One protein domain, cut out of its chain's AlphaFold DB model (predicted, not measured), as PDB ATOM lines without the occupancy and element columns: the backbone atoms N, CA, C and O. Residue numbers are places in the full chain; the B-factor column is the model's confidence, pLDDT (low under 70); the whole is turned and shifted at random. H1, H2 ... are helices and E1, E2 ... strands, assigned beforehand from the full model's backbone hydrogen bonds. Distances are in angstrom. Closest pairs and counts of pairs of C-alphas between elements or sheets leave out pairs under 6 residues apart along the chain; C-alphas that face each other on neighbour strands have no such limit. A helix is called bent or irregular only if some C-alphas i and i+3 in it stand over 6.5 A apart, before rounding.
ATOM      1  N   ILE A  39     209.374-140.837 314.402       61.94
ATOM      2  CA  ILE A  39     209.836-140.581 313.036       61.94
ATOM      3  C   ILE A  39     210.058-139.072 312.885       61.94
ATOM      4  O   ILE A  39     209.130-138.258 313.002       61.94
ATOM      5  N   THR A  40     211.309-138.696 312.643       70.69
ATOM      6  CA  THR A  40     211.691-137.311 312.388       70.69
ATOM      7  C   THR A  40     211.570-137.070 310.893       70.69
ATOM      8  O   THR A  40     212.282-137.678 310.102       70.69
ATOM      9  N   THR A  41     210.638-136.207 310.494       74.94
ATOM     10  CA  THR A  41     210.484-135.820 309.088       74.94
ATOM     11  C   THR A  41     211.090-134.451 308.864       74.94
ATOM     12  O   THR A  41     210.882-133.539 309.672       74.94
ATOM     13  N   GLN A  42     211.749-134.289 307.726       82.19
ATOM     14  CA  GLN A  42     212.157-132.983 307.237       82.19
ATOM     15  C   GLN A  42     210.904-132.155 306.911       82.19
ATOM     16  O   GLN A  42     209.975-132.629 306.256       82.19
ATOM     17  N   ARG A  43     210.841-130.933 307.435       87.06
ATOM     18  CA  ARG A  43     209.811-129.931 307.139       87.06
ATOM     19  C   ARG A  43     210.490-128.633 306.726       87.06
ATOM     20  O   ARG A  43     211.676-128.460 306.962       87.06
ATOM     21  N   PHE A  44     209.739-127.697 306.163       90.00
ATOM     22  CA  PHE A  44     210.265-126.414 305.706       90.00
ATOM     23  C   PHE A  44     209.466-125.257 306.305       90.00
ATOM     24  O   PHE A  44     208.236-125.288 306.286       90.00
ATOM     25  N   ARG A  45     210.135-124.230 306.838       89.69
ATOM     26  CA  ARG A  45     209.523-122.938 307.182       89.69
ATOM     27  C   ARG A  45     209.548-122.032 305.963       89.69
ATOM     28  O   ARG A  45     210.601-121.847 305.364       89.69
ATOM     29  N   CYS A  46     208.405-121.433 305.646       90.06
ATOM     30  CA  CYS A  46     208.299-120.429 304.591       90.06
ATOM     31  C   CYS A  46     208.723-119.043 305.125       90.06
ATOM     32  O   CYS A  46     208.016-118.513 305.992       90.06
ATOM     33  N   PRO A  47     209.842-118.451 304.660       85.69
ATOM     34  CA  PRO A  47     210.309-117.140 305.128       85.69
ATOM     35  C   PRO A  47     209.585-115.968 304.447       85.69
ATOM     36  O   PRO A  47     209.314-114.954 305.089       85.69
ATOM     37  N   THR A  48     209.229-116.125 303.172       83.00
ATOM     38  CA  THR A  48     208.638-115.092 302.311       83.00
ATOM     39  C   THR A  48     207.397-115.634 301.586       83.00
ATOM     40  O   THR A  48     207.074-116.825 301.663       83.00
ATOM     41  N   GLY A  49     206.645-114.742 300.935       85.38
ATOM     42  CA  GLY A  49     205.472-115.096 300.133       85.38
ATOM     43  C   GLY A  49     204.148-115.229 300.910       85.38
ATOM     44  O   GLY A  49     204.073-114.950 302.111       85.38
ATOM     45  N   PRO A  50     203.071-115.677 300.234       87.69
ATOM     46  CA  PRO A  50     201.700-115.658 300.763       87.69
ATOM     47  C   PRO A  50     201.463-116.618 301.941       87.69
ATOM     48  O   PRO A  50     200.426-116.553 302.598       87.69
ATOM     49  N   ARG A  51     202.398-117.539 302.210       89.44
ATOM     50  CA  ARG A  51     202.329-118.514 303.313       89.44
ATOM     51  C   ARG A  51     203.456-118.341 304.335       89.44
ATOM     52  O   ARG A  51     203.805-119.306 305.020       89.44
ATOM     53  N   LYS A  52     204.015-117.130 304.437       88.75
ATOM     54  CA  LYS A  52     205.053-116.757 305.409       88.75
ATOM     55  C   LYS A  52     204.714-117.239 306.826       88.75
ATOM     56  O   LYS A  52     203.581-117.126 307.286       88.75
ATOM     57  N   GLY A  53     205.700-117.820 307.509       87.69
ATOM     58  CA  GLY A  53     205.590-118.332 308.880       87.69
ATOM     59  C   GLY A  53     205.007-119.745 309.008       87.69
ATOM     60  O   GLY A  53     205.130-120.367 310.065       87.69
ATOM     61  N   ARG A  54     204.423-120.309 307.943       89.69
ATOM     62  CA  ARG A  54     203.887-121.675 307.965       89.69
ATOM     63  C   ARG A  54     205.008-122.711 307.832       89.69
ATOM     64  O   ARG A  54     205.905-122.565 307.004       89.69
ATOM     65  N   ILE A  55     204.919-123.792 308.612       89.62
ATOM     66  CA  ILE A  55     205.741-124.996 308.429       89.62
ATOM     67  C   ILE A  55     205.005-125.940 307.476       89.62
ATOM     68  O   ILE A  55     203.860-126.320 307.740       89.62
ATOM     69  N   VAL A  56     205.639-126.329 306.373       88.88
ATOM     70  CA  VAL A  56     205.050-127.204 305.353       88.88
ATOM     71  C   VAL A  56     205.951-128.404 305.062       88.88
ATOM     72  O   VAL A  56     207.102-128.449 305.478       88.88
ATOM     73  N   ALA A  57     205.397-129.428 304.411       87.88
ATOM     74  CA  ALA A  57     206.126-130.636 304.035       87.88
ATOM     75  C   ALA A  57     207.087-130.421 302.851       87.88
ATOM     76  O   ALA A  57     208.174-130.974 302.878       87.88
ATOM     77  N   ASN A  58     206.711-129.597 301.862       86.75
ATOM     78  CA  ASN A  58     207.481-129.406 300.625       86.75
ATOM     79  C   ASN A  58     207.817-127.919 300.404       86.75
ATOM     80  O   ASN A  58     206.937-127.078 300.624       86.75
ATOM     81  N   PRO A  59     209.005-127.579 299.880       85.88
ATOM     82  CA  PRO A  59     209.445-126.192 299.690       85.88
ATOM     83  C   PRO A  59     208.571-125.411 298.695       85.88
ATOM     84  O   PRO A  59     208.148-124.291 298.979       85.88
ATOM     85  N   SER A  60     208.166-126.032 297.582       86.44
ATOM     86  CA  SER A  60     207.355-125.389 296.530       86.44
ATOM     87  C   SER A  60     205.971-124.945 297.009       86.44
ATOM     88  O   SER A  60     205.280-124.186 296.338       86.44
ATOM     89  N   THR A  61     205.511-125.434 298.163       86.75
ATOM     90  CA  THR A  61     204.205-125.047 298.705       86.75
ATOM     91  C   THR A  61     204.191-123.665 299.341       86.75
ATOM     92  O   THR A  61     203.088-123.160 299.554       86.75
ATOM     93  N   CYS A  62     205.352-123.066 299.624       85.88
ATOM     94  CA  CYS A  62     205.464-121.740 300.230       85.88
ATOM     95  C   CYS A  62     204.944-120.628 299.310       85.88
ATOM     96  O   CYS A  62     204.171-119.782 299.756       85.88
ATOM     97  N   ASN A  63     205.267-120.708 298.017       85.06
ATOM     98  CA  ASN A  63     204.907-119.689 297.023       85.06
ATOM     99  C   ASN A  63     203.539-119.932 296.374       85.06
ATOM    100  O   ASN A  63     203.074-119.128 295.572       85.06
ATOM    101  N   LYS A  64     202.860-121.035 296.719       89.19
ATOM    102  CA  LYS A  64     201.523-121.321 296.184       89.19
ATOM    103  C   LYS A  64     200.520-120.268 296.673       89.19
ATOM    104  O   LYS A  64     200.479-120.007 297.883       89.19
ATOM    105  N   PRO A  65     199.644-119.756 295.790       89.00
ATOM    106  CA  PRO A  65     198.647-118.767 296.170       89.00
ATOM    107  C   PRO A  65     197.679-119.304 297.234       89.00
ATOM    108  O   PRO A  65     197.554-120.514 297.491       89.00
ATOM    109  N   LEU A  66     197.009-118.370 297.905       88.56
ATOM    110  CA  LEU A  66     195.965-118.671 298.878       88.56
ATOM    111  C   LEU A  66     194.664-119.024 298.152       88.56
ATOM    112  O   LEU A  66     194.259-118.362 297.199       88.56
ATOM    113  N   ASN A  67     193.964-120.045 298.643       91.44
ATOM    114  CA  ASN A  67     192.659-120.422 298.106       91.44
ATOM    115  C   ASN A  67     191.586-119.435 298.600       91.44
ATOM    116  O   ASN A  67     190.992-119.620 299.669       91.44
ATOM    117  N   ILE A  68     191.314-118.388 297.815       92.75
ATOM    118  CA  ILE A  68     190.365-117.320 298.179       92.75
ATOM    119  C   ILE A  68     188.950-117.885 298.357       92.75
ATOM    120  O   ILE A  68     188.296-117.607 299.360       92.75
ATOM    121  N   LYS A  69     188.511-118.770 297.452       95.06
ATOM    122  CA  LYS A  69     187.186-119.417 297.520       95.06
ATOM    123  C   LYS A  69     186.965-120.145 298.851       95.06
ATOM    124  O   LYS A  69     185.908-120.017 299.462       95.06
ATOM    125  N   GLN A  70     187.967-120.889 299.324       94.38
ATOM    126  CA  GLN A  70     187.890-121.592 300.609       94.38
ATOM    127  C   GLN A  70     187.883-120.616 301.790       94.38
ATOM    128  O   GLN A  70     187.141-120.825 302.747       94.38
ATOM    129  N   SER A  71     188.652-119.530 301.703       93.25
ATOM    130  CA  SER A  71     188.693-118.494 302.740       93.25
ATOM    131  C   SER A  71     187.339-117.798 302.904       93.25
ATOM    132  O   SER A  71     186.872-117.641 304.030       93.25
ATOM    133  N   GLN A  72     186.668-117.453 301.800       97.00
ATOM    134  CA  GLN A  72     185.337-116.836 301.849       97.00
ATOM    135  C   GLN A  72     184.273-117.809 302.368       97.00
ATOM    136  O   GLN A  72     183.497-117.455 303.253       97.00
ATOM    137  N   LYS A  73     184.296-119.071 301.915       97.25
ATOM    138  CA  LYS A  73     183.413-120.117 302.460       97.25
ATOM    139  C   LYS A  73     183.595-120.276 303.969       97.25
ATOM    140  O   LYS A  73     182.612-120.366 304.694       97.25
ATOM    141  N   LEU A  74     184.835-120.276 304.454       95.38
ATOM    142  CA  LEU A  74     185.142-120.396 305.877       95.38
ATOM    143  C   LEU A  74     184.684-119.172 306.690       95.38
ATOM    144  O   LEU A  74     184.263-119.337 307.831       95.38
ATOM    145  N   LYS A  75     184.723-117.960 306.123       96.44
ATOM    146  CA  LYS A  75     184.131-116.771 306.762       96.44
ATOM    147  C   LYS A  75     182.616-116.925 306.912       96.44
ATOM    148  O   LYS A  75     182.108-116.798 308.024       96.44
ATOM    149  N   GLY A  76     181.928-117.313 305.836       97.50
ATOM    150  CA  GLY A  76     180.483-117.554 305.863       97.50
ATOM    151  C   GLY A  76     180.081-118.660 306.844       97.50
ATOM    152  O   GLY A  76     179.162-118.484 307.639       97.50
ATOM    153  N   THR A  77     180.807-119.786 306.876       96.69
ATOM    154  CA  THR A  77     180.498-120.872 307.823       96.69
ATOM    155  C   THR A  77     180.751-120.481 309.275       96.69
ATOM    156  O   THR A  77     179.977-120.888 310.138       96.69
ATOM    157  N   ARG A  78     181.789-119.683 309.569       95.88
ATOM    158  CA  ARG A  78     182.040-119.167 310.926       95.88
ATOM    159  C   ARG A  78     180.933-118.237 311.396       95.88
ATOM    160  O   ARG A  78     180.508-118.371 312.537       95.88
ATOM    161  N   GLN A  79     180.454-117.351 310.526       96.31
ATOM    162  CA  GLN A  79     179.342-116.458 310.844       96.31
ATOM    163  C   GLN A  79     178.056-117.252 311.102       96.31
ATOM    164  O   GLN A  79     177.424-117.076 312.137       96.31
ATOM    165  N   ALA A  80     177.710-118.186 310.211       96.69
ATOM    166  CA  ALA A  80     176.467-118.948 310.313       96.69
ATOM    167  C   ALA A  80     176.463-119.979 311.457       96.69
ATOM    168  O   ALA A  80     175.440-120.198 312.098       96.69
ATOM    169  N   LYS A  81     177.592-120.659 311.704       97.25
ATOM    170  CA  LYS A  81     177.657-121.809 312.627       97.25
ATOM    171  C   LYS A  81     178.424-121.537 313.919       97.25
ATOM    172  O   LYS A  81     178.437-122.412 314.781       97.25
ATOM    173  N   GLY A  82     179.053-120.373 314.078       96.31
ATOM    174  CA  GLY A  82     179.888-120.061 315.242       96.31
ATOM    175  C   GLY A  82     179.136-120.172 316.571       96.31
ATOM    176  O   GLY A  82     179.595-120.864 317.481       96.31
ATOM    177  N   SER A  83     177.945-119.573 316.656       95.69
ATOM    178  CA  SER A  83     177.087-119.618 317.850       95.69
ATOM    179  C   SER A  83     176.608-121.040 318.162       95.69
ATOM    180  O   SER A  83     176.753-121.524 319.285       95.69
ATOM    181  N   ILE A  84     176.124-121.753 317.141       96.94
ATOM    182  CA  ILE A  84     175.634-123.133 317.255       96.94
ATOM    183  C   ILE A  84     176.758-124.070 317.710       96.94
ATOM    184  O   ILE A  84     176.559-124.906 318.592       96.94
ATOM    185  N   GLN A  85     177.959-123.932 317.143       96.06
ATOM    186  CA  GLN A  85     179.122-124.720 317.542       96.06
ATOM    187  C   GLN A  85     179.520-124.426 318.996       96.06
ATOM    188  O   GLN A  85     179.835-125.358 319.739       96.06
ATOM    189  N   GLY A  86     179.442-123.164 319.428       96.75
ATOM    190  CA  GLY A  86     179.640-122.764 320.822       96.75
ATOM    191  C   GLY A  86     178.649-123.442 321.773       96.75
ATOM    192  O   GLY A  86     179.069-124.105 322.729       96.75
ATOM    193  N   ALA A  87     177.352-123.369 321.470       97.31
ATOM    194  CA  ALA A  87     176.293-123.995 322.264       97.31
ATOM    195  C   ALA A  87     176.458-125.522 322.340       97.31
ATOM    196  O   ALA A  87     176.476-126.097 323.431       97.31
ATOM    197  N   ARG A  88     176.689-126.182 321.197       96.94
ATOM    198  CA  ARG A  88     176.912-127.635 321.134       96.94
ATOM    199  C   ARG A  88     178.155-128.055 321.905       96.94
ATOM    200  O   ARG A  88     178.097-129.006 322.674       96.94
ATOM    201  N   SER A  89     179.259-127.319 321.769       96.00
ATOM    202  CA  SER A  89     180.479-127.614 322.527       96.00
ATOM    203  C   SER A  89     180.261-127.479 324.037       96.00
ATOM    204  O   SER A  89     180.762-128.298 324.807       96.00
ATOM    205  N   SER A  90     179.463-126.496 324.464       96.44
ATOM    206  CA  SER A  90     179.098-126.303 325.868       96.44
ATOM    207  C   SER A  90     178.244-127.458 326.377       96.44
ATOM    208  O   SER A  90     178.517-127.989 327.452       96.44
ATOM    209  N   TYR A  91     177.271-127.911 325.584       96.56
ATOM    210  CA  TYR A  91     176.467-129.090 325.893       96.56
ATOM    211  C   TYR A  91     177.343-130.349 326.020       96.56
ATOM    212  O   TYR A  91     177.313-131.026 327.045       96.56
ATOM    213  N   THR A  92     178.221-130.622 325.048       96.38
ATOM    214  CA  THR A  92     179.138-131.775 325.089       96.38
ATOM    215  C   THR A  92     180.063-131.741 326.309       96.38
ATOM    216  O   THR A  92     180.294-132.774 326.941       96.38
ATOM    217  N   LYS A  93     180.580-130.568 326.691       94.19
ATOM    218  CA  LYS A  93     181.423-130.419 327.889       94.19
ATOM    219  C   LYS A  93     180.648-130.628 329.196       94.19
ATOM    220  O   LYS A  93     181.244-131.080 330.169       94.19
ATOM    221  N   LYS A  94     179.347-130.320 329.228       94.62
ATOM    222  CA  LYS A  94     178.482-130.496 330.407       94.62
ATOM    223  C   LYS A  94     178.016-131.946 330.582       94.62
ATOM    224  O   LYS A  94     178.135-132.498 331.676       94.62
ATOM    225  N   TYR A  95     177.515-132.566 329.514       95.81
ATOM    226  CA  TYR A  95     176.779-133.832 329.615       95.81
ATOM    227  C   TYR A  95     177.579-135.073 329.212       95.81
ATOM    228  O   TYR A  95     177.265-136.161 329.679       95.81
ATOM    229  N   SER A  96     178.630-134.955 328.388       97.00
ATOM    230  CA  SER A  96     179.396-136.142 327.981       97.00
ATOM    231  C   SER A  96     180.080-136.806 329.178       97.00
ATOM    232  O   SER A  96     180.756-136.145 329.975       97.00
ATOM    233  N   GLN A  97     179.981-138.134 329.258       96.56
ATOM    234  CA  GLN A  97     180.563-138.900 330.356       96.56
ATOM    235  C   GLN A  97     182.086-138.747 330.438       96.56
ATOM    236  O   GLN A  97     182.644-138.677 331.533       96.56
ATOM    237  N   ALA A  98     182.758-138.628 329.287       95.94
ATOM    238  CA  ALA A  98     184.194-138.371 329.219       95.94
ATOM    239  C   ALA A  98     184.553-137.016 329.856       95.94
ATOM    240  O   ALA A  98     185.441-136.950 330.707       95.94
ATOM    241  N   SER A  99     183.809-135.957 329.519       95.00
ATOM    242  CA  SER A  99     183.998-134.617 330.091       95.00
ATOM    243  C   SER A  99     183.771-134.606 331.606       95.00
ATOM    244  O   SER A  99     184.550-134.006 332.347       95.00
ATOM    245  N   GLN A 100     182.748-135.317 332.092       95.75
ATOM    246  CA  GLN A 100     182.461-135.420 333.525       95.75
ATOM    247  C   GLN A 100     183.555-136.176 334.293       95.75
ATOM    248  O   GLN A 100     183.946-135.742 335.377       95.75
ATOM    249  N   ARG A 101     184.087-137.272 333.732       95.94
ATOM    250  CA  ARG A 101     185.214-138.012 334.326       95.94
ATOM    251  C   ARG A 101     186.450-137.121 334.451       95.94
ATOM    252  O   ARG A 101     187.005-137.014 335.539       95.94
ATOM    253  N   VAL A 102     186.816-136.406 333.383       95.81
ATOM    254  CA  VAL A 102     187.948-135.459 333.399       95.81
ATOM    255  C   VAL A 102     187.734-134.352 334.434       95.81
ATOM    256  O   VAL A 102     188.659-134.026 335.176       95.81
ATOM    257  N   LYS A 103     186.514-133.807 334.541       95.81
ATOM    258  CA  LYS A 103     186.174-132.814 335.572       95.81
ATOM    259  C   LYS A 103     186.435-133.368 336.976       95.81
ATOM    260  O   LYS A 103     187.155-132.729 337.736       95.81
ATOM    261  N   ARG A 104     185.923-134.559 337.308       95.31
ATOM    262  CA  ARG A 104     186.143-135.197 338.623       95.31
ATOM    263  C   ARG A 104     187.630-135.412 338.914       95.31
ATOM    264  O   ARG A 104     188.091-135.029 339.986       95.31
ATOM    265  N   SER A 105     188.389-135.923 337.944       95.25
ATOM    266  CA  SER A 105     189.838-136.105 338.086       95.25
ATOM    267  C   SER A 105     190.568-134.782 338.339       95.25
ATOM    268  O   SER A 105     191.413-134.706 339.228       95.25
ATOM    269  N   ASN A 106     190.209-133.713 337.619       95.25
ATOM    270  CA  ASN A 106     190.810-132.392 337.811       95.25
ATOM    271  C   ASN A 106     190.481-131.788 339.186       95.25
ATOM    272  O   ASN A 106     191.359-131.180 339.799       95.25
ATOM    273  N   LEU A 107     189.257-131.973 339.700       94.31
ATOM    274  CA  LEU A 107     188.905-131.557 341.063       94.31
ATOM    275  C   LEU A 107     189.731-132.310 342.115       94.31
ATOM    276  O   LEU A 107     190.285-131.679 343.013       94.31
ATOM    277  N   ALA A 108     189.870-133.633 341.978       92.75
ATOM    278  CA  ALA A 108     190.672-134.447 342.891       92.75
ATOM    279  C   ALA A 108     192.154-134.027 342.891       92.75
ATOM    280  O   ALA A 108     192.774-133.894 343.949       92.75
ATOM    281  N   LEU A 109     192.718-133.749 341.710       93.94
ATOM    282  CA  LEU A 109     194.081-133.225 341.585       93.94
ATOM    283  C   LEU A 109     194.226-131.837 342.220       93.94
ATOM    284  O   LEU A 109     195.221-131.588 342.897       93.94
ATOM    285  N   LYS A 110     193.246-130.940 342.047       93.19
ATOM    286  CA  LYS A 110     193.262-129.606 342.669       93.19
ATOM    287  C   LYS A 110     193.228-129.697 344.196       93.19
ATOM    288  O   LYS A 110     194.030-129.035 344.845       93.19
ATOM    289  N   ALA A 111     192.368-130.549 344.754       89.75
ATOM    290  CA  ALA A 111     192.288-130.773 346.197       89.75
ATOM    291  C   ALA A 111     193.610-131.303 346.775       89.75
ATOM    292  O   ALA A 111     194.041-130.860 347.832       89.75
ATOM    293  N   ARG A 112     194.296-132.202 346.056       86.94
ATOM    294  CA  ARG A 112     195.640-132.672 346.433       86.94
ATOM    295  C   ARG A 112     196.699-131.573 346.370       86.94
ATOM    296  O   ARG A 112     197.575-131.541 347.221       86.94
ATOM    297  N   ARG A 113     196.646-130.702 345.357       87.69
ATOM    298  CA  ARG A 113     197.628-129.620 345.184       87.69
ATOM    299  C   ARG A 113     197.491-128.513 346.224       87.69
ATOM    300  O   ARG A 113     198.512-127.979 346.609       87.69
ATOM    301  N   GLY A 114     196.274-128.183 346.658       80.62
ATOM    302  CA  GLY A 114     196.042-127.144 347.672       80.62
ATOM    303  C   GLY A 114     196.303-127.578 349.118       80.62
ATOM    304  O   GLY A 114     196.187-126.755 350.013       80.62
ATOM    305  N   LYS A 115     196.603-128.862 349.353       70.88
ATOM    306  CA  LYS A 115     196.987-129.407 350.667       70.88
ATOM    307  C   LYS A 115     198.510-129.548 350.849       70.88
ATOM    308  O   LYS A 115     198.932-130.042 351.888       70.88
TER     309      LYS A 115
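What this domain is: This is residues 39 to 115 of the 116 residues of an uncharacterized protein of Betaproteobacteria bacterium TMED156 (UniProt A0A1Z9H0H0). The model is an open C-shaped arc with an empty middle: a small head of strand E1 and the loops after it at one end, the long bent helix H1 sweeping away from it, and helix H2 turning off at a corner to make the other end. There is no common core, and residues 67 to 91 and 104 to 115 stand free. The printed part has 77 residues, with one named strand and two named helices in the order E1, H1, H2, and its class is mostly helix. The whole is extended, with a radius of gyration of the C-alphas of 20.9 A and spans of 53 by 38 by 22 A.

How they stand to each other: E1, residues 40 to 45, pairs with no named strand, but its residues 44 to 45 pair with residues 55 to 56, antiparallel. H1, residues 68 to 95, was assigned as one helix by its hydrogen bonds but is bent: C-alphas 80 and 83 are 7.6 A apart. Its arms, H1a at residues 68 to 80 and H1b at residues 83 to 95, stand at a steep tilt of 61 degrees. E1 is apart from both arms. H2, residues 97 to 113, and H1b touch only at the corner by their link, through residues 92 to 94 of H1b and 99 to 100 of H2; their closest C-alphas, those of Lys 93 and Ser 99, are 5.4 A apart. They run the same way at a steep tilt of 68 degrees, only just short of about perpendicular. H2 is apart from E1 and H1a. In H1a, H1b and H2 every O i to N i+4 pair is within hydrogen-bond range.

Where its parts are: E1 begins at C-alpha 40 (211.691, -137.311, 312.388) and is 15.4 A long. H1a, from C-alpha 68 (190.365, -117.320, 298.179), and H1b are each 18.5 A long. H2 is 24.4 A long and ends at C-alpha 113 (197.628, -129.620, 345.184).

The domain as a whole: The two C-alphas farthest apart, those of Pro 65 and Lys 115, are 55.6 A apart. The printed part has no cut. E1 to H1 is a long link of 22 residues, and H1 to H2 a tight link of 1. The mean pLDDT of the printed part is 91.1, and residue 39 alone is under 70.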